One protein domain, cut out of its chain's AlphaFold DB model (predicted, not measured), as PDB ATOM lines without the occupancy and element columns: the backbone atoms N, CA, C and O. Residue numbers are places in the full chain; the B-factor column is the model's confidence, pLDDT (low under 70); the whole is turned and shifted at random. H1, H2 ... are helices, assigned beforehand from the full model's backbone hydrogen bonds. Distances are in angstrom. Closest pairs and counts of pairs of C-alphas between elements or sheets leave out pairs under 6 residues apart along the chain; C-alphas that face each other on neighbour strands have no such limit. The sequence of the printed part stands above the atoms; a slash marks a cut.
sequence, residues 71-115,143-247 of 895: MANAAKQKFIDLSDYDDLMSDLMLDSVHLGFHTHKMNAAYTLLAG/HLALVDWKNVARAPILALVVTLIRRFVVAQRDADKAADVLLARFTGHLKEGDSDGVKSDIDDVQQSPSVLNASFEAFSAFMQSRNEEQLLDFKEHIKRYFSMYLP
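This is residues 71 to 115 and 143 to 247 of the 895 residues of the protein "[Histone H4]-N-methyl-L-lysine(20) N-methyltransferase" of Chytriomyces confervae (UniProt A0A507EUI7). A core of crossed helices: H9 packs between the long helix H1 and H5, and H5 folds back on H4 as a hairpin whose open end is covered by H7 and H8. Residues 71 to 76 of H1 stick out, short H2 and H3 lie by H1, and H6 lies at the far side of H4 from H1. The printed part has 150 residues with nine named helices, H1 to H9 in order, and no named strand: all helix. It is compact, with a radius of gyration of the C-alphas of 15.1 A and spans of 45 by 31 by 31 A.

H1, residues 71 to 95, begins at C-alpha 71 (-0.254, 4.913, -16.147) and measures 34.2 A. H2 is residues 110 to 113 and H3 residues 143 to 146. H4, residues 154 to 171, measures 24.1 A and begins at C-alpha 154 (-14.684, 18.328, 14.901). H5, residues 175 to 187, measures 18.4 A. H6 is residues 196 to 203, H7 209 to 217 and H8 220 to 224. H9, residues 228 to 243, measures 22.3 A and ends at C-alpha 243 (-14.340, -2.030, 9.949).

H4 and H5 are the hubs, touching four helices each. They form a hairpin at a shallow tilt of 30 degrees, opposite ways; their closest C-alphas, of Val 169 and Ala 175, are 5.1 A apart. H5 touches H9 at a steep tilt of 48 degrees, opposite ways, with Ala 179 and Lys 239 closest at 5.2 A between C-alphas. H9 touches H1 at 37 degrees, only just steep, the same way; the C-alphas of Tyr 85 and Phe 234 are closest, 6.4 A apart. H1 touches H4 with residues 92 to 93 alone, about perpendicular at 88 degrees; the C-alphas of Leu 92 and Leu 158 are closest, 6.7 A apart. H7 touches H4 about perpendicular at 85 degrees, closest at the C-alphas of Pro 156 and Leu 212, 5.4 A. H8 touches H5 at Thr 187 and Met 223, 6.1 A between C-alphas, and H3 at Phe 222 and Leu 146, 5.1 A. H2 is close to H1 but not clearly touching, 7.3 A between the C-alphas of Tyr 110 and Asp 87. H4 and H6 are near each other. Every O i to N i+4 pair is within hydrogen-bond range in H1, H5, H7, H8 and H9, but 12 of 14 in H4 and 1 of 4 in H6, which has 2 of 5 O i to N i+3 pairs within range; H2 and H3 are too short for an i+4 pair.

The C-alphas farthest apart, of Met 71 and Gln 206, are 48.1 A apart. Residues 116 to 142 are not printed; C-alphas 115 and 143 are 16.1 A apart across the cut. The link H1 to H2 is long. Mean pLDDT of the printed part is 81.5; residues 71 to 77, 108 to 109, 114 to 115 and 189 to 208 are under 70.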
ATOM      1  N   MET A  71      -0.275   5.810 -17.311       59.09
ATOM      2  CA  MET A  71      -0.254   4.913 -16.147       59.09
ATOM      3  C   MET A  71       0.525   5.514 -14.965       59.09
ATOM      4  O   MET A  71       0.063   5.410 -13.833       59.09
ATOM      5  N   ALA A  72       1.643   6.207 -15.210       58.50
ATOM      6  CA  ALA A  72       2.383   6.923 -14.167       58.50
ATOM      7  C   ALA A  72       1.573   8.087 -13.564       58.50
ATOM      8  O   ALA A  72       1.555   8.256 -12.347       58.50
ATOM      9  N   ASN A  73       0.852   8.850 -14.393       60.84
ATOM     10  CA  ASN A  73      -0.033   9.919 -13.927       60.84
ATOM     11  C   ASN A  73      -1.209   9.364 -13.103       60.84
ATOM     12  O   ASN A  73      -1.533   9.928 -12.063       60.84
ATOM     13  N   ALA A  74      -1.808   8.244 -13.519       64.25
ATOM     14  CA  ALA A  74      -2.879   7.584 -12.767       64.25
ATOM     15  C   ALA A  74      -2.395   7.022 -11.416       64.25
ATOM     16  O   ALA A  74      -3.086   7.170 -10.409       64.25
ATOM     17  N   ALA A  75      -1.194   6.431 -11.368       60.84
ATOM     18  CA  ALA A  75      -0.572   5.981 -10.120       60.84
ATOM     19  C   ALA A  75      -0.300   7.160  -9.168       60.84
ATOM     20  O   ALA A  75      -0.716   7.122  -8.011       60.84
ATOM     21  N   LYS A  76       0.298   8.246  -9.681       64.94
ATOM     22  CA  LYS A  76       0.537   9.486  -8.928       64.94
ATOM     23  C   LYS A  76      -0.758  10.082  -8.366       64.94
ATOM     24  O   LYS A  76      -0.782  10.477  -7.206       64.94
ATOM     25  N   GLN A  77      -1.835  10.110  -9.154       69.31
ATOM     26  CA  GLN A  77      -3.138  10.596  -8.690       69.31
ATOM     27  C   GLN A  77      -3.676   9.740  -7.534       69.31
ATOM     28  O   GLN A  77      -4.011  10.286  -6.486       69.31
ATOM     29  N   LYS A  78      -3.661   8.403  -7.666       77.31
ATOM     30  CA  LYS A  78      -4.110   7.495  -6.595       77.31
ATOM     31  C   LYS A  78      -3.213   7.520  -5.348       77.31
ATOM     32  O   LYS A  78      -3.717   7.255  -4.263       77.31
ATOM     33  N   PHE A  79      -1.927   7.872  -5.452       79.62
ATOM     34  CA  PHE A  79      -1.084   8.159  -4.279       79.62
ATOM     35  C   PHE A  79      -1.545   9.423  -3.531       79.62
ATOM     36  O   PHE A  79      -1.639   9.392  -2.302       79.62
ATOM     37  N   ILE A  80      -1.846  10.512  -4.249       80.38
ATOM     38  CA  ILE A  80      -2.292  11.773  -3.633       80.38
ATOM     39  C   ILE A  80      -3.679  11.588  -3.005       80.38
ATOM     40  O   ILE A  80      -3.827  11.822  -1.810       80.38
ATOM     41  N   ASP A  81      -4.654  11.085  -3.770       86.50
ATOM     42  CA  ASP A  81      -6.028  10.879  -3.290       86.50
ATOM     43  C   ASP A  81      -6.060   9.964  -2.050       86.50
ATOM     44  O   ASP A  81      -6.679  10.308  -1.047       86.50
ATOM     45  N   LEU A  82      -5.323   8.842  -2.057       87.94
ATOM     46  CA  LEU A  82      -5.233   7.947  -0.896       87.94
ATOM     47  C   LEU A  82      -4.581   8.620   0.326       87.94
ATOM     48  O   LEU A  82      -4.964   8.317   1.455       87.94
ATOM     49  N   SER A  83      -3.613   9.517   0.115       88.50
ATOM     50  CA  SER A  83      -2.971  10.269   1.201       88.50
ATOM     51  C   SER A  83      -3.943  11.270   1.832       88.50
ATOM     52  O   SER A  83      -4.074  11.292   3.053       88.50
ATOM     53  N   ASP A  84      -4.681  12.031   1.014       89.88
ATOM     54  CA  ASP A  84      -5.722  12.951   1.492       89.88
ATOM     55  C   ASP A  84      -6.836  12.195   2.249       89.88
ATOM     56  O   ASP A  84      -7.268  12.617   3.323       89.88
ATOM     57  N   TYR A  85      -7.280  11.045   1.723       93.00
ATOM     58  CA  TYR A  85      -8.319  10.223   2.353       93.00
ATOM     59  C   TYR A  85      -7.870   9.610   3.681       93.00
ATOM     60  O   TYR A  85      -8.679   9.499   4.602       93.00
ATOM     61  N   ASP A  86      -6.607   9.193   3.804       93.50
ATOM     62  CA  ASP A  86      -6.101   8.613   5.046       93.50
ATOM     63  C   ASP A  86      -5.817   9.656   6.126       93.50
ATOM     64  O   ASP A  86      -6.058   9.400   7.307       93.50
ATOM     65  N   ASP A  87      -5.370  10.849   5.743       91.88
ATOM     66  CA  ASP A  87      -5.159  11.944   6.685       91.88
ATOM     67  C   ASP A  87      -6.487  12.426   7.275       91.88
ATOM     68  O   ASP A  87      -6.624  12.502   8.500       91.88
ATOM     69  N   LEU A  88      -7.498  12.623   6.421       92.62
ATOM     70  CA  LEU A  88      -8.850  12.987   6.841       92.62
ATOM     71  C   LEU A  88      -9.508  11.893   7.701       92.62
ATOM     72  O   LEU A  88     -10.119  12.193   8.727       92.62
ATOM     73  N   MET A  89      -9.382  10.617   7.318       94.62
ATOM     74  CA  MET A  89      -9.968   9.520   8.098       94.62
ATOM     75  C   MET A  89      -9.213   9.233   9.393       94.62
ATOM     76  O   MET A  89      -9.852   8.930  10.393       94.62
ATOM     77  N   SER A  90      -7.887   9.366   9.439       92.75
ATOM     78  CA  SER A  90      -7.144   9.177  10.690       92.75
ATOM     79  C   SER A  90      -7.394  10.311  11.697       92.75
ATOM     80  O   SER A  90      -7.509  10.035  12.888       92.75
ATOM     81  N   ASP A  91      -7.593  11.557  11.250       91.50
ATOM     82  CA  ASP A  91      -8.072  12.651  12.113       91.50
ATOM     83  C   ASP A  91      -9.488  12.366  12.648       91.50
ATOM     84  O   ASP A  91      -9.693  12.274  13.860       91.50
ATOM     85  N   LEU A  92     -10.467  12.161  11.759       90.69
ATOM     86  CA  LEU A  92     -11.879  12.070  12.149       90.69
ATOM     87  C   LEU A  92     -12.266  10.747  12.827       90.69
ATOM     88  O   LEU A  92     -13.149  10.747  13.683       90.69
ATOM     89  N   MET A  93     -11.625   9.629  12.465       91.31
ATOM     90  CA  MET A  93     -11.961   8.289  12.973       91.31
ATOM     91  C   MET A  93     -11.034   7.807  14.092       91.31
ATOM     92  O   MET A  93     -11.441   6.916  14.832       91.31
ATOM     93  N   LEU A  94      -9.816   8.346  14.247       91.06
ATOM     94  CA  LEU A  94      -8.876   7.908  15.292       91.06
ATOM     95  C   LEU A  94      -8.550   9.025  16.286       91.06
ATOM     96  O   LEU A  94      -8.882   8.892  17.466       91.06
ATOM     97  N   ASP A  95      -7.927  10.112  15.824       89.06
ATOM     98  CA  ASP A  95      -7.418  11.188  16.686       89.06
ATOM     99  C   ASP A  95      -8.571  11.861  17.449       89.06
ATOM    100  O   ASP A  95      -8.612  11.841  18.684       89.06
ATOM    101  N   SER A  96      -9.563  12.366  16.702       84.38
ATOM    102  CA  SER A  96     -10.791  12.986  17.214       84.38
ATOM    103  C   SER A  96     -11.594  12.032  18.099       84.38
ATOM    104  O   SER A  96     -12.228  12.458  19.063       84.38
ATOM    105  N   VAL A  97     -11.513  10.723  17.843       78.50
ATOM    106  CA  VAL A  97     -12.170   9.666  18.636       78.50
ATOM    107  C   VAL A  97     -11.385   9.342  19.922       78.50
ATOM    108  O   VAL A  97     -11.647   8.346  20.588       78.50
ATOM    109  N   HIS A  98     -10.475  10.230  20.338       77.56
ATOM    110  CA  HIS A  98      -9.716  10.181  21.588       77.56
ATOM    111  C   HIS A  98      -8.684   9.042  21.627       77.56
ATOM    112  O   HIS A  98      -8.703   8.171  22.500       77.56
ATOM    113  N   LEU A  99      -7.739   9.068  20.680       82.88
ATOM    114  CA  LEU A  99      -6.560   8.191  20.701       82.88
ATOM    115  C   LEU A  99      -5.526   8.574  21.780       82.88
ATOM    116  O   LEU A  99      -4.693   7.748  22.149       82.88
ATOM    117  N   GLY A 100      -5.593   9.809  22.290       76.50
ATOM    118  CA  GLY A 100      -4.660  10.375  23.274       76.50
ATOM    119  C   GLY A 100      -3.351  10.916  22.683       76.50
ATOM    120  O   GLY A 100      -2.453  11.275  23.433       76.50
ATOM    121  N   PHE A 101      -3.239  10.938  21.355       83.25
ATOM    122  CA  PHE A 101      -2.178  11.564  20.563       83.25
ATOM    123  C   PHE A 101      -2.662  11.693  19.109       83.25
ATOM    124  O   PHE A 101      -3.647  11.052  18.730       83.25
ATOM    125  N   HIS A 102      -1.965  12.481  18.289       85.00
ATOM    126  CA  HIS A 102      -2.250  12.593  16.857       85.00
ATOM    127  C   HIS A 102      -1.475  11.558  16.037       85.00
ATOM    128  O   HIS A 102      -0.246  11.491  16.094       85.00
ATOM    129  N   THR A 103      -2.183  10.767  15.229       87.94
ATOM    130  CA  THR A 103      -1.564   9.821  14.291       87.94
ATOM    131  C   THR A 103      -0.810  10.547  13.177       87.94
ATOM    132  O   THR A 103      -1.253  11.584  12.678       87.94
ATOM    133  N   HIS A 104       0.324   9.981  12.747       82.25
ATOM    134  CA  HIS A 104       1.155  10.554  11.684       82.25
ATOM    135  C   HIS A 104       0.349  10.779  10.391       82.25
ATOM    136  O   HIS A 104      -0.240   9.831   9.860       82.25
ATOM    137  N   LYS A 105       0.363  12.022   9.893       85.56
ATOM    138  CA  LYS A 105      -0.309  12.472   8.663       85.56
ATOM    139  C   LYS A 105       0.677  12.535   7.493       85.56
ATOM    140  O   LYS A 105       1.784  13.049   7.654       85.56
ATOM    141  N   MET A 106       0.281  12.015   6.336       80.69
ATOM    142  CA  MET A 106       1.049  11.940   5.092       80.69
ATOM    143  C   MET A 106       1.439  13.322   4.569       80.69
ATOM    144  O   MET A 106       2.606  13.574   4.249       80.69
ATOM    145  N   ASN A 107       0.461  14.223   4.508       77.44
ATOM    146  CA  ASN A 107       0.586  15.598   4.065       77.44
ATOM    147  C   ASN A 107       1.036  16.478   5.244       77.44
ATOM    148  O   ASN A 107       0.299  16.689   6.204       77.44
ATOM    149  N   ALA A 108       2.247  17.045   5.169       67.31
ATOM    150  CA  ALA A 108       2.766  17.893   6.256       67.31
ATOM    151  C   ALA A 108       1.975  19.200   6.445       67.31
ATOM    152  O   ALA A 108       2.032  19.791   7.518       67.31
ATOM    153  N   ALA A 109       1.235  19.648   5.426       69.38
ATOM    154  CA  ALA A 109       0.366  20.808   5.553       69.38
ATOM    155  C   ALA A 109      -0.960  20.480   6.262       69.38
ATOM    156  O   ALA A 109      -1.652  21.418   6.642       69.38
ATOM    157  N   TYR A 110      -1.314  19.201   6.473       79.31
ATOM    158  CA  TYR A 110      -2.592  18.813   7.085       79.31
ATOM    159  C   TYR A 110      -2.771  19.436   8.473       79.31
ATOM    160  O   TYR A 110      -3.747  20.138   8.706       79.31
ATOM    161  N   THR A 111      -1.803  19.242   9.375       72.62
ATOM    162  CA  THR A 111      -1.844  19.758  10.756       72.62
ATOM    163  C   THR A 111      -2.034  21.279  10.798       72.62
ATOM    164  O   THR A 111      -2.829  21.779  11.590       72.62
ATOM    165  N   LEU A 112      -1.354  22.003   9.900       72.88
ATOM    166  CA  LEU A 112      -1.414  23.463   9.795       72.88
ATOM    167  C   LEU A 112      -2.732  23.957   9.177       72.88
ATOM    168  O   LEU A 112      -3.340  24.885   9.702       72.88
ATOM    169  N   LEU A 113      -3.181  23.343   8.075       72.50
ATOM    170  CA  LEU A 113      -4.450  23.676   7.419       72.50
ATOM    171  C   LEU A 113      -5.638  23.414   8.344       72.50
ATOM    172  O   LEU A 113      -6.505  24.268   8.500       72.50
ATOM    173  N   ALA A 114      -5.650  22.239   8.969       68.81
ATOM    174  CA  ALA A 114      -6.750  21.739   9.775       68.81
ATOM    175  C   ALA A 114      -6.753  22.274  11.220       68.81
ATOM    176  O   ALA A 114      -7.527  21.778  12.043       68.81
ATOM    177  N   GLY A 115      -5.895  23.256  11.532       62.56
ATOM    178  CA  GLY A 115      -5.874  23.980  12.807       62.56
ATOM    179  C   GLY A 115      -5.600  23.102  14.029       62.56
ATOM    180  O   GLY A 115      -6.226  23.302  15.064       62.56
ATOM    181  N   HIS A 143      -4.823  18.886  -2.153       80.94
ATOM    182  CA  HIS A 143      -6.255  19.037  -2.459       80.94
ATOM    183  C   HIS A 143      -7.078  19.461  -1.236       80.94
ATOM    184  O   HIS A 143      -8.054  20.193  -1.375       80.94
ATOM    185  N   LEU A 144      -6.675  19.033  -0.036       84.62
ATOM    186  CA  LEU A 144      -7.320  19.395   1.227       84.62
ATOM    187  C   LEU A 144      -7.220  20.893   1.575       84.62
ATOM    188  O   LEU A 144      -7.887  21.343   2.503       84.62
ATOM    189  N   ALA A 145      -6.480  21.699   0.803       84.06
ATOM    190  CA  ALA A 145      -6.585  23.160   0.836       84.06
ATOM    191  C   ALA A 145      -7.921  23.700   0.266       84.06
ATOM    192  O   ALA A 145      -8.208  24.883   0.423       84.06
ATOM    193  N   LEU A 146      -8.739  22.854  -0.381       87.69
ATOM    194  CA  LEU A 146     -10.110  23.175  -0.815       87.69
ATOM    195  C   LEU A 146     -11.152  23.071   0.315       87.69
ATOM    196  O   LEU A 146     -12.302  23.444   0.102       87.69
ATOM    197  N   VAL A 147     -10.783  22.534   1.482       88.56
ATOM    198  CA  VAL A 147     -11.667  22.430   2.652       88.56
ATOM    199  C   VAL A 147     -11.597  23.733   3.453       88.56
ATOM    200  O   VAL A 147     -10.505  24.202   3.780       88.56
ATOM    201  N   ASP A 148     -12.746  24.307   3.816       89.56
ATOM    202  CA  ASP A 148     -12.795  25.487   4.688       89.56
ATOM    203  C   ASP A 148     -12.665  25.089   6.164       89.56
ATOM    204  O   ASP A 148     -13.619  25.108   6.945       89.56
ATOM    205  N   TRP A 149     -11.443  24.723   6.553       87.50
ATOM    206  CA  TRP A 149     -11.091  24.246   7.893       87.50
ATOM    207  C   TRP A 149     -11.524  25.163   9.046       87.50
ATOM    208  O   TRP A 149     -11.677  24.687  10.168       87.50
ATOM    209  N   LYS A 150     -11.784  26.452   8.790       86.75
ATOM    210  CA  LYS A 150     -12.296  27.402   9.794       86.75
ATOM    211  C   LYS A 150     -13.733  27.100  10.225       86.75
ATOM    212  O   LYS A 150     -14.117  27.473  11.328       86.75
ATOM    213  N   ASN A 151     -14.506  26.442   9.364       86.94
ATOM    214  CA  ASN A 151     -15.896  26.058   9.601       86.94
ATOM    215  C   ASN A 151     -16.062  24.559   9.939       86.94
ATOM    216  O   ASN A 151     -17.177  24.115  10.208       86.94
ATOM    217  N   VAL A 152     -14.975  23.776   9.981       88.56
ATOM    218  CA  VAL A 152     -14.995  22.342  10.334       88.56
ATOM    219  C   VAL A 152     -15.003  22.158  11.858       88.56
ATOM    220  O   VAL A 152     -13.957  22.084  12.505       88.56
ATOM    221  N   ALA A 153     -16.187  22.025  12.461       87.81
ATOM    222  CA  ALA A 153     -16.300  21.692  13.879       87.81
ATOM    223  C   ALA A 153     -16.144  20.172  14.101       87.81
ATOM    224  O   ALA A 153     -17.054  19.381  13.841       87.81
ATOM    225  N   ARG A 154     -14.990  19.751  14.640       86.88
ATOM    226  CA  ARG A 154     -14.684  18.328  14.901       86.88
ATOM    227  C   ARG A 154     -15.650  17.646  15.875       86.88
ATOM    228  O   ARG A 154     -15.969  16.480  15.673       86.88
ATOM    229  N   ALA A 155     -16.129  18.335  16.914       86.75
ATOM    230  CA  ALA A 155     -16.973  17.719  17.947       86.75
ATOM    231  C   ALA A 155     -18.354  17.235  17.430       86.75
ATOM    232  O   ALA A 155     -18.704  16.087  17.720       86.75
ATOM    233  N   PRO A 156     -19.098  18.004  16.607       87.44
ATOM    234  CA  PRO A 156     -20.268  17.494  15.886       87.44
ATOM    235  C   PRO A 156     -19.967  16.287  14.985       87.44
ATOM    236  O   PRO A 156     -20.714  15.308  14.996       87.44
ATOM    237  N   ILE A 157     -18.863  16.322  14.224       89.56
ATOM    238  CA  ILE A 157     -18.485  15.216  13.326       89.56
ATOM    239  C   ILE A 157     -18.159  13.952  14.137       89.56
ATOM    240  O   ILE A 157     -18.630  12.871  13.796       89.56
ATOM    241  N   LEU A 158     -17.432  14.087  15.251       89.62
ATOM    242  CA  LEU A 158     -17.166  13.011  16.208       89.62
ATOM    243  C   LEU A 158     -18.463  12.402  16.760       89.62
ATOM    244  O   LEU A 158     -18.583  11.178  16.815       89.62
ATOM    245  N   ALA A 159     -19.434  13.231  17.154       87.62
ATOM    246  CA  ALA A 159     -20.723  12.754  17.651       87.62
ATOM    247  C   ALA A 159     -21.452  11.914  16.586       87.62
ATOM    248  O   ALA A 159     -21.880  10.796  16.878       87.62
ATOM    249  N   LEU A 160     -21.495  12.391  15.335       90.12
ATOM    250  CA  LEU A 160     -22.041  11.628  14.211       90.12
ATOM    251  C   LEU A 160     -21.274  10.313  13.983       90.12
ATOM    252  O   LEU A 160     -21.900   9.263  13.890       90.12
ATOM    253  N   VAL A 161     -19.938  10.339  13.926       92.38
ATOM    254  CA  VAL A 161     -19.095   9.142  13.737       92.38
ATOM    255  C   VAL A 161     -19.368   8.095  14.819       92.38
ATOM    256  O   VAL A 161     -19.553   6.919  14.505       92.38
ATOM    257  N   VAL A 162     -19.470   8.507  16.085       91.56
ATOM    258  CA  VAL A 162     -19.807   7.619  17.206       91.56
ATOM    259  C   VAL A 162     -21.227   7.053  17.066       91.56
ATOM    260  O   VAL A 162     -21.417   5.854  17.281       91.56
ATOM    261  N   THR A 163     -22.210   7.850  16.641       90.19
ATOM    262  CA  THR A 163     -23.571   7.367  16.344       90.19
ATOM    263  C   THR A 163     -23.584   6.355  15.191       90.19
ATOM    264  O   THR A 163     -24.199   5.298  15.326       90.19
ATOM    265  N   LEU A 164     -22.844   6.595  14.102       92.75
ATOM    266  CA  LEU A 164     -22.721   5.659  12.975       92.75
ATOM    267  C   LEU A 164     -22.028   4.347  13.384       92.75
ATOM    268  O   LEU A 164     -22.490   3.268  13.001       92.75
ATOM    269  N   ILE A 165     -20.981   4.410  14.220       92.88
ATOM    270  CA  ILE A 165     -20.359   3.219  14.819       92.88
ATOM    271  C   ILE A 165     -21.392   2.449  15.652       92.88
ATOM    272  O   ILE A 165     -21.564   1.249  15.454       92.88
ATOM    273  N   ARG A 166     -22.114   3.114  16.562       89.75
ATOM    274  CA  ARG A 166     -23.100   2.465  17.445       89.75
ATOM    275  C   ARG A 166     -24.249   1.819  16.658       89.75
ATOM    276  O   ARG A 166     -24.541   0.644  16.874       89.75
ATOM    277  N   ARG A 167     -24.868   2.558  15.734       87.50
ATOM    278  CA  ARG A 167     -26.060   2.144  14.972       87.50
ATOM    279  C   ARG A 167     -25.739   1.110  13.895       87.50
ATOM    280  O   ARG A 167     -26.322   0.029  13.887       87.50
ATOM    281  N   PHE A 168     -24.810   1.410  12.993       92.06
ATOM    282  CA  PHE A 168     -24.577   0.560  11.826       92.06
ATOM    283  C   PHE A 168     -23.526  -0.517  12.112       92.06
ATOM    284  O   PHE A 168     -23.818  -1.706  11.993       92.06
ATOM    285  N   VAL A 169     -22.353  -0.141  12.626       91.38
ATOM    286  CA  VAL A 169     -21.247  -1.091  12.847       91.38
ATOM    287  C   VAL A 169     -21.502  -2.030  14.044       91.38
ATOM    288  O   VAL A 169     -21.229  -3.234  13.980       91.38
ATOM    289  N   VAL A 170     -22.046  -1.508  15.148       87.81
ATOM    290  CA  VAL A 170     -22.161  -2.230  16.432       87.81
ATOM    291  C   VAL A 170     -23.547  -2.834  16.680       87.81
ATOM    292  O   VAL A 170     -23.591  -3.919  17.265       87.81
ATOM    293  N   ALA A 171     -24.645  -2.250  16.189       84.69
ATOM    294  CA  ALA A 171     -25.950  -2.921  16.185       84.69
ATOM    295  C   ALA A 171     -26.186  -3.722  14.887       84.69
ATOM    296  O   ALA A 171     -26.342  -4.936  14.961       84.69
ATOM    297  N   GLN A 172     -26.124  -3.094  13.704       87.62
ATOM    298  CA  GLN A 172     -26.469  -3.754  12.422       87.62
ATOM    299  C   GLN A 172     -25.339  -4.606  11.789       87.62
ATOM    300  O   GLN A 172     -25.582  -5.253  10.777       87.62
ATOM    301  N   ARG A 173     -24.119  -4.636  12.364       91.12
ATOM    302  CA  ARG A 173     -22.898  -5.283  11.797       91.12
ATOM    303  C   ARG A 173     -22.457  -4.740  10.429       91.12
ATOM    304  O   ARG A 173     -21.588  -5.326   9.787       91.12
ATOM    305  N   ASP A 174     -22.996  -3.602  10.012       91.62
ATOM    306  CA  ASP A 174     -22.847  -3.060   8.669       91.62
ATOM    307  C   ASP A 174     -21.892  -1.857   8.661       91.62
ATOM    308  O   ASP A 174     -22.229  -0.748   9.078       91.62
ATOM    309  N   ALA A 175     -20.662  -2.092   8.198       94.00
ATOM    310  CA  ALA A 175     -19.661  -1.045   7.992       94.00
ATOM    311  C   ALA A 175     -19.733  -0.394   6.595       94.00
ATOM    312  O   ALA A 175     -19.067   0.616   6.374       94.00
ATOM    313  N   ASP A 176     -20.517  -0.945   5.661       94.19
ATOM    314  CA  ASP A 176     -20.681  -0.391   4.313       94.19
ATOM    315  C   ASP A 176     -21.724   0.732   4.323       94.19
ATOM    316  O   ASP A 176     -21.434   1.848   3.897       94.19
ATOM    317  N   LYS A 177     -22.873   0.485   4.960       92.56
ATOM    318  CA  LYS A 177     -23.927   1.477   5.214       92.56
ATOM    319  C   LYS A 177     -23.461   2.614   6.126       92.56
ATOM    320  O   LYS A 177     -23.840   3.764   5.919       92.56
ATOM    321  N   ALA A 178     -22.581   2.325   7.090       94.25
ATOM    322  CA  ALA A 178     -21.903   3.360   7.877       94.25
ATOM    323  C   ALA A 178     -21.069   4.303   6.983       94.25
ATOM    324  O   ALA A 178     -21.096   5.521   7.171       94.25
ATOM    325  N   ALA A 179     -20.366   3.744   5.990       96.12
ATOM    326  CA  ALA A 179     -19.578   4.509   5.030       96.12
ATOM    327  C   ALA A 179     -20.449   5.273   4.020       96.12
ATOM    328  O   ALA A 179     -20.143   6.429   3.738       96.12
ATOM    329  N   ASP A 180     -21.550   4.684   3.536       93.31
ATOM    330  CA  ASP A 180     -22.519   5.373   2.669       93.31
ATOM    331  C   ASP A 180     -23.129   6.598   3.353       93.31
ATOM    332  O   ASP A 180     -23.133   7.678   2.770       93.31
ATOM    333  N   VAL A 181     -23.604   6.469   4.599       92.44
ATOM    334  CA  VAL A 181     -24.228   7.596   5.316       92.44
ATOM    335  C   VAL A 181     -23.217   8.717   5.590       92.44
ATOM    336  O   VAL A 181     -23.566   9.896   5.481       92.44
ATOM    337  N   LEU A 182     -21.952   8.386   5.882       94.69
ATOM    338  CA  LEU A 182     -20.901   9.395   6.053       94.69
ATOM    339  C   LEU A 182     -20.506  10.056   4.718       94.69
ATOM    340  O   LEU A 182     -20.335  11.274   4.668       94.69
ATOM    341  N   LEU A 183     -20.420   9.298   3.620       94.62
ATOM    342  CA  LEU A 183     -20.142   9.848   2.289       94.62
ATOM    343  C   LEU A 183     -21.302  10.712   1.762       94.62
ATOM    344  O   LEU A 183     -21.064  11.767   1.175       94.62
ATOM    345  N   ALA A 184     -22.550  10.316   2.016       90.31
ATOM    346  CA  ALA A 184     -23.744  11.098   1.691       90.31
ATOM    347  C   ALA A 184     -23.765  12.449   2.430       90.31
ATOM    348  O   ALA A 184     -24.189  13.454   1.863       90.31
ATOM    349  N   ARG A 185     -23.241  12.505   3.664       91.12
ATOM    350  CA  ARG A 185     -23.015  13.768   4.389       91.12
ATOM    351  C   ARG A 185     -21.914  14.621   3.762       91.12
ATOM    352  O   ARG A 185     -22.145  15.803   3.545       91.12
ATOM    353  N   PHE A 186     -20.766  14.037   3.412       92.38
ATOM    354  CA  PHE A 186     -19.679  14.755   2.729       92.38
ATOM    355  C   PHE A 186     -20.067  15.313   1.347       92.38
ATOM    356  O   PHE A 186     -19.554  16.350   0.937       92.38
ATOM    357  N   THR A 187     -20.956  14.633   0.623       89.62
ATOM    358  CA  THR A 187     -21.382  15.009  -0.741       89.62
ATOM    359  C   THR A 187     -22.680  15.823  -0.791       89.62
ATOM    360  O   THR A 187     -23.075  16.262  -1.867       89.62
ATOM    361  N   GLY A 188     -23.369  16.009   0.340       81.62
ATOM    362  CA  GLY A 188     -24.696  16.637   0.403       81.62
ATOM    363  C   GLY A 188     -25.842  15.779  -0.164       81.62
ATOM    364  O   GLY A 188     -26.994  16.210  -0.158       81.62
ATOM    365  N   HIS A 189     -25.568  14.560  -0.636       67.94
ATOM    366  CA  HIS A 189     -26.538  13.682  -1.296       67.94
ATOM    367  C   HIS A 189     -27.281  12.751  -0.321       67.94
ATOM    368  O   HIS A 189     -27.229  11.526  -0.438       67.94
ATOM    369  N   LEU A 190     -28.033  13.328   0.621       58.97
ATOM    370  CA  LEU A 190     -29.055  12.581   1.363       58.97
ATOM    371  C   LEU A 190     -30.270  12.345   0.452       58.97
ATOM    372  O   LEU A 190     -30.902  13.299   0.001       58.97
ATOM    373  N   LYS A 191     -30.612  11.081   0.173       45.84
ATOM    374  CA  LYS A 191     -31.805  10.747  -0.623       45.84
ATOM    375  C   LYS A 191     -33.065  10.991   0.201       45.84
ATOM    376  O   LYS A 191     -33.102  10.683   1.390       45.84
ATOM    377  N   GLU A 192     -34.133  11.454  -0.440       39.19
ATOM    378  CA  GLU A 192     -35.388  11.776   0.254       39.19
ATOM    379  C   GLU A 192     -36.027  10.548   0.937       39.19
ATOM    380  O   GLU A 192     -36.622  10.703   1.998       39.19
ATOM    381  N   GLY A 193     -35.789   9.332   0.423       42.03
ATOM    382  CA  GLY A 193     -36.189   8.066   1.064       42.03
ATOM    383  C   GLY A 193     -35.260   7.553   2.179       42.03
ATOM    384  O   GLY A 193     -35.702   6.769   3.011       42.03
ATOM    385  N   ASP A 194     -34.002   8.006   2.243       44.34
ATOM    386  CA  ASP A 194     -33.135   7.780   3.414       44.34
ATOM    387  C   ASP A 194     -33.425   8.818   4.519       44.34
ATOM    388  O   ASP A 194     -33.051   8.631   5.676       44.34
ATOM    389  N   SER A 195     -34.085   9.933   4.176       43.41
ATOM    390  CA  SER A 195     -34.177  11.100   5.054       43.41
ATOM    391  C   SER A 195     -35.033  10.887   6.303       43.41
ATOM    392  O   SER A 195     -34.716  11.478   7.330       43.41
ATOM    393  N   ASP A 196     -36.047  10.023   6.281       41.38
ATOM    394  CA  ASP A 196     -36.917   9.823   7.450       41.38
ATOM    395  C   ASP A 196     -36.209   9.037   8.565       41.38
ATOM    396  O   ASP A 196     -36.356   9.364   9.740       41.38
ATOM    397  N   GLY A 197     -35.334   8.092   8.202       44.88
ATOM    398  CA  GLY A 197     -34.458   7.374   9.137       44.88
ATOM    399  C   GLY A 197     -33.121   8.067   9.432       44.88
ATOM    400  O   GLY A 197     -32.257   7.451  10.058       44.88
ATOM    401  N   VAL A 198     -32.913   9.297   8.941       44.03
ATOM    402  CA  VAL A 198     -31.675  10.086   9.119       44.03
ATOM    403  C   VAL A 198     -31.944  11.491   9.683       44.03
ATOM    404  O   VAL A 198     -31.041  12.078  10.276       44.03
ATOM    405  N   LYS A 199     -33.169  12.024   9.567       42.78
ATOM    406  CA  LYS A 199     -33.637  13.208  10.309       42.78
ATOM    407  C   LYS A 199     -33.802  12.879  11.794       42.78
ATOM    408  O   LYS A 199     -33.207  13.567  12.611       42.78
ATOM    409  N   SER A 200     -34.469  11.767  12.125       45.78
ATOM    410  CA  SER A 200     -34.580  11.256  13.505       45.78
ATOM    411  C   SER A 200     -33.225  11.156  14.216       45.78
ATOM    412  O   SER A 200     -33.089  11.477  15.389       45.78
ATOM    413  N   ASP A 201     -32.201  10.733  13.472       46.69
ATOM    414  CA  ASP A 201     -30.847  10.492  13.976       46.69
ATOM    415  C   ASP A 201     -30.033  11.782  14.184       46.69
ATOM    416  O   ASP A 201     -28.928  11.736  14.728       46.69
ATOM    417  N   ILE A 202     -30.538  12.923  13.705       48.88
ATOM    418  CA  ILE A 202     -29.964  14.250  13.950       48.88
ATOM    419  C   ILE A 202     -30.476  14.808  15.279       48.88
ATOM    420  O   ILE A 202     -29.695  15.416  16.004       48.88
ATOM    421  N   ASP A 203     -31.743  14.565  15.616       43.38
ATOM    422  CA  ASP A 203     -32.379  15.112  16.820       43.38
ATOM    423  C   ASP A 203     -31.853  14.452  18.117       43.38
ATOM    424  O   ASP A 203     -31.802  15.093  19.166       43.38
ATOM    425  N   ASP A 204     -31.348  13.215  18.026       44.41
ATOM    426  CA  ASP A 204     -30.595  12.515  19.087       44.41
ATOM    427  C   ASP A 204     -29.203  13.136  19.368       44.41
ATOM    428  O   ASP A 204     -28.580  12.872  20.405       44.41
ATOM    429  N   VAL A 205     -28.668  13.961  18.457       51.16
ATOM    430  CA  VAL A 205     -27.396  14.666  18.666       51.16
ATOM    431  C   VAL A 205     -27.677  15.973  19.405       51.16
ATOM    432  O   VAL A 205     -28.196  16.926  18.838       51.16
ATOM    433  N   GLN A 206     -27.250  16.055  20.670       48.81
ATOM    434  CA  GLN A 206     -27.452  17.202  21.579       48.81
ATOM    435  C   GLN A 206     -26.696  18.503  21.187       48.81
ATOM    436  O   GLN A 206     -26.344  19.314  22.044       48.81
ATOM    437  N   GLN A 207     -26.393  18.708  19.905       55.62
ATOM    438  CA  GLN A 207     -25.705  19.875  19.348       55.62
ATOM    439  C   GLN A 207     -26.479  20.375  18.126       55.62
ATOM    440  O   GLN A 207     -27.060  19.583  17.392       55.62
ATOM    441  N   SER A 208     -26.499  21.690  17.889       62.41
ATOM    442  CA  SER A 208     -27.382  22.274  16.875       62.41
ATOM    443  C   SER A 208     -27.107  21.718  15.461       62.41
ATOM    444  O   SER A 208     -25.977  21.822  14.967       62.41
ATOM    445  N   PRO A 209     -28.132  21.192  14.753       72.44
ATOM    446  CA  PRO A 209     -27.967  20.603  13.418       72.44
ATOM    447  C   PRO A 209     -27.329  21.541  12.386       72.44
ATOM    448  O   PRO A 209     -26.656  21.094  11.460       72.44
ATOM    449  N   SER A 210     -27.493  22.855  12.569       79.06
ATOM    450  CA  SER A 210     -26.857  23.889  11.752       79.06
ATOM    451  C   SER A 210     -25.327  23.826  11.770       79.06
ATOM    452  O   SER A 210     -24.716  24.000  10.718       79.06
ATOM    453  N   VAL A 211     -24.700  23.543  12.916       84.12
ATOM    454  CA  VAL A 211     -23.230  23.482  13.034       84.12
ATOM    455  C   VAL A 211     -22.690  22.190  12.421       84.12
ATOM    456  O   VAL A 211     -21.674  22.226  11.727       84.12
ATOM    457  N   LEU A 212     -23.391  21.063  12.600       86.19
ATOM    458  CA  LEU A 212     -23.048  19.803  11.934       86.19
ATOM    459  C   LEU A 212     -23.112  19.954  10.406       86.19
ATOM    460  O   LEU A 212     -22.171  19.580   9.712       86.19
ATOM    461  N   ASN A 213     -24.192  20.546   9.888       86.94
ATOM    462  CA  ASN A 213     -24.376  20.738   8.450       86.94
ATOM    463  C   ASN A 213     -23.353  21.728   7.867       86.94
ATOM    464  O   ASN A 213     -22.753  21.426   6.841       86.94
ATOM    465  N   ALA A 214     -23.073  22.850   8.545       88.12
ATOM    466  CA  ALA A 214     -22.016  23.782   8.135       88.12
ATOM    467  C   ALA A 214     -20.622  23.122   8.115       88.12
ATOM    468  O   ALA A 214     -19.831  23.375   7.209       88.12
ATOM    469  N   SER A 215     -20.350  22.218   9.064       90.31
ATOM    470  CA  SER A 215     -19.083  21.477   9.126       90.31
ATOM    471  C   SER A 215     -18.907  20.479   7.983       90.31
ATOM    472  O   SER A 215     -17.774  20.202   7.608       90.31
ATOM    473  N   PHE A 216     -19.997  19.939   7.423       91.56
ATOM    474  CA  PHE A 216     -19.944  19.102   6.219       91.56
ATOM    475  C   PHE A 216     -19.918  19.929   4.927       91.56
ATOM    476  O   PHE A 216     -19.167  19.588   4.016       91.56
ATOM    477  N   GLU A 217     -20.640  21.054   4.871       90.81
ATOM    478  CA  GLU A 217     -20.576  22.000   3.746       90.81
ATOM    479  C   GLU A 217     -19.156  22.559   3.548       90.81
ATOM    480  O   GLU A 217     -18.715  22.734   2.416       90.81
ATOM    481  N   ALA A 218     -18.375  22.720   4.621       92.75
ATOM    482  CA  ALA A 218     -16.960  23.093   4.547       92.75
ATOM    483  C   ALA A 218     -16.080  22.124   3.716       92.75
ATOM    484  O   ALA A 218     -14.990  22.511   3.291       92.75
ATOM    485  N   PHE A 219     -16.534  20.891   3.449       93.38
ATOM    486  CA  PHE A 219     -15.862  19.930   2.561       93.38
ATOM    487  C   PHE A 219     -16.404  19.928   1.121       93.38
ATOM    488  O   PHE A 219     -15.835  19.234   0.271       93.38
ATOM    489  N   SER A 220     -17.478  20.663   0.809       91.00
ATOM    490  CA  SER A 220     -18.214  20.492  -0.451       91.00
ATOM    491  C   SER A 220     -17.354  20.781  -1.684       91.00
ATOM    492  O   SER A 220     -17.352  19.984  -2.620       91.00
ATOM    493  N   ALA A 221     -16.519  21.825  -1.655       90.62
ATOM    494  CA  ALA A 221     -15.574  22.141  -2.730       90.62
ATOM    495  C   ALA A 221     -14.503  21.047  -2.945       90.62
ATOM    496  O   ALA A 221     -14.135  20.748  -4.084       90.62
ATOM    497  N   PHE A 222     -14.029  20.397  -1.875       91.69
ATOM    498  CA  PHE A 222     -13.125  19.248  -1.987       91.69
ATOM    499  C   PHE A 222     -13.841  18.037  -2.604       91.69
ATOM    500  O   PHE A 222     -13.299  17.417  -3.521       91.69
ATOM    501  N   MET A 223     -15.073  17.736  -2.189       92.56
ATOM    502  CA  MET A 223     -15.825  16.583  -2.707       92.56
ATOM    503  C   MET A 223     -16.298  16.786  -4.155       92.56
ATOM    504  O   MET A 223     -16.155  15.879  -4.970       92.56
ATOM    505  N   GLN A 224     -16.747  17.991  -4.519       90.75
ATOM    506  CA  GLN A 224     -17.101  18.372  -5.896       90.75
ATOM    507  C   GLN A 224     -15.904  18.324  -6.864       90.75
ATOM    508  O   GLN A 224     -16.093  18.225  -8.074       90.75
ATOM    509  N   SER A 225     -14.669  18.368  -6.351       89.75
ATOM    510  CA  SER A 225     -13.454  18.198  -7.161       89.75
ATOM    511  C   SER A 225     -13.097  16.733  -7.469       89.75
ATOM    512  O   SER A 225     -12.091  16.489  -8.138       89.75
ATOM    513  N   ARG A 226     -13.884  15.756  -6.987       90.56
ATOM    514  CA  ARG A 226     -13.686  14.318  -7.232       90.56
ATOM    515  C   ARG A 226     -14.673  13.773  -8.269       90.56
ATOM    516  O   ARG A 226     -15.819  14.203  -8.350       90.56
ATOM    517  N   ASN A 227     -14.231  12.781  -9.038       90.88
ATOM    518  CA  ASN A 227     -15.097  11.976  -9.904       90.88
ATOM    519  C   ASN A 227     -15.691  10.754  -9.166       90.88
ATOM    520  O   ASN A 227     -15.334  10.462  -8.026       90.88
ATOM    521  N   GLU A 228     -16.583  10.018  -9.831       88.38
ATOM    522  CA  GLU A 228     -17.285   8.854  -9.266       88.38
ATOM    523  C   GLU A 228     -16.343   7.713  -8.819       88.38
ATOM    524  O   GLU A 228     -16.557   7.126  -7.760       88.38
ATOM    525  N   GLU A 229     -15.253   7.440  -9.552       88.06
ATOM    526  CA  GLU A 229     -14.243   6.441  -9.155       88.06
ATOM    527  C   GLU A 229     -13.506   6.878  -7.879       88.06
ATOM    528  O   GLU A 229     -13.292   6.074  -6.976       88.06
ATOM    529  N   GLN A 230     -13.161   8.166  -7.776       90.69
ATOM    530  CA  GLN A 230     -12.510   8.748  -6.599       90.69
ATOM    531  C   GLN A 230     -13.428   8.739  -5.365       90.69
ATOM    532  O   GLN A 230     -12.986   8.380  -4.275       90.69
ATOM    533  N   LEU A 231     -14.715   9.071  -5.524       92.06
ATOM    534  CA  LEU A 231     -15.697   8.996  -4.435       92.06
ATOM    535  C   LEU A 231     -15.945   7.544  -3.981       92.06
ATOM    536  O   LEU A 231     -16.138   7.304  -2.789       92.06
ATOM    537  N   LEU A 232     -15.871   6.566  -4.892       91.56
ATOM    538  CA  LEU A 232     -15.960   5.143  -4.556       91.56
ATOM    539  C   LEU A 232     -14.696   4.620  -3.846       91.56
ATOM    540  O   LEU A 232     -14.820   3.931  -2.831       91.56
ATOM    541  N   ASP A 233     -13.495   4.982  -4.316       91.56
ATOM    542  CA  ASP A 233     -12.232   4.690  -3.614       91.56
ATOM    543  C   ASP A 233     -12.239   5.324  -2.199       91.56
ATOM    544  O   ASP A 233     -11.781   4.692  -1.240       91.56
ATOM    545  N   PHE A 234     -12.837   6.515  -2.035       94.88
ATOM    546  CA  PHE A 234     -13.039   7.160  -0.731       94.88
ATOM    547  C   PHE A 234     -14.062   6.427   0.157       94.88
ATOM    548  O   PHE A 234     -13.744   6.172   1.321       94.88
ATOM    549  N   LYS A 235     -15.229   5.993  -0.367       95.38
ATOM    550  CA  LYS A 235     -16.184   5.127   0.375       95.38
ATOM    551  C   LYS A 235     -15.469   3.908   0.946       95.38
ATOM    552  O   LYS A 235     -15.575   3.598   2.133       95.38
ATOM    553  N   GLU A 236     -14.728   3.219   0.089       93.75
ATOM    554  CA  GLU A 236     -13.980   2.023   0.448       93.75
ATOM    555  C   GLU A 236     -12.887   2.306   1.493       93.75
ATOM    556  O   GLU A 236     -12.579   1.431   2.303       93.75
ATOM    557  N   HIS A 237     -12.328   3.520   1.546       95.50
ATOM    558  CA  HIS A 237     -11.391   3.912   2.603       95.50
ATOM    559  C   HIS A 237     -12.088   4.220   3.936       95.50
ATOM    560  O   HIS A 237     -11.675   3.688   4.969       95.50
ATOM    561  N   ILE A 238     -13.197   4.968   3.916       97.19
ATOM    562  CA  ILE A 238     -14.070   5.207   5.082       97.19
ATOM    563  C   ILE A 238     -14.484   3.866   5.727       97.19
ATOM    564  O   ILE A 238     -14.340   3.649   6.935       97.19
ATOM    565  N   LYS A 239     -14.933   2.917   4.899       96.31
ATOM    566  CA  LYS A 239     -15.342   1.554   5.273       96.31
ATOM    567  C   LYS A 239     -14.239   0.744   5.961       96.31
ATOM    568  O   LYS A 239     -14.537  -0.037   6.871       96.31
ATOM    569  N   ARG A 240     -12.965   0.924   5.583       95.19
ATOM    570  CA  ARG A 240     -11.825   0.273   6.263       95.19
ATOM    571  C   ARG A 240     -11.677   0.771   7.695       95.19
ATOM    572  O   ARG A 240     -11.513  -0.048   8.596       95.19
ATOM    573  N   TYR A 241     -11.820   2.076   7.925       97.00
ATOM    574  CA  TYR A 241     -11.793   2.644   9.274       97.00
ATOM    575  C   TYR A 241     -13.007   2.212  10.114       97.00
ATOM    576  O   TYR A 241     -12.818   1.727  11.229       97.00
ATOM    577  N   PHE A 242     -14.236   2.247   9.578       97.06
ATOM    578  CA  PHE A 242     -15.401   1.681  10.286       97.06
ATOM    579  C   PHE A 242     -15.226   0.186  10.619       97.06
ATOM    580  O   PHE A 242     -15.606  -0.250  11.706       97.06
ATOM    581  N   SER A 243     -14.587  -0.593   9.738       95.38
ATOM    582  CA  SER A 243     -14.340  -2.030   9.949       95.38
ATOM    583  C   SER A 243     -13.474  -2.349  11.175       95.38
ATOM    584  O   SER A 243     -13.566  -3.459  11.698       95.38
ATOM    585  N   MET A 244     -12.677  -1.402  11.685       94.44
ATOM    586  CA  MET A 244     -11.931  -1.572  12.944       94.44
ATOM    587  C   MET A 244     -12.869  -1.777  14.146       94.44
ATOM    588  O   MET A 244     -12.541  -2.519  15.076       94.44
ATOM    589  N   TYR A 245     -14.046  -1.142  14.119       92.88
ATOM    590  CA  TYR A 245     -15.002  -1.104  15.231       92.88
ATOM    591  C   TYR A 245     -16.025  -2.247  15.220       92.88
ATOM    592  O   TYR A 245     -16.742  -2.421  16.208       92.88
ATOM    593  N   LEU A 246     -16.061  -3.061  14.159       90.38
ATOM    594  CA  LEU A 246     -16.857  -4.291  14.114       90.38
ATOM    595  C   LEU A 246     -16.457  -5.219  15.280       90.38
ATOM    596  O   LEU A 246     -15.272  -5.512  15.431       90.38
ATOM    597  N   PRO A 247     -17.390  -5.742  16.099       84.62
ATOM    598  CA  PRO A 247     -17.030  -6.575  17.253       84.62
ATOM    599  C   PRO A 247     -16.276  -7.880  16.937       84.62
ATOM    600  O   PRO A 247     -15.631  -8.432  17.824       84.62
TER     601      PRO A 247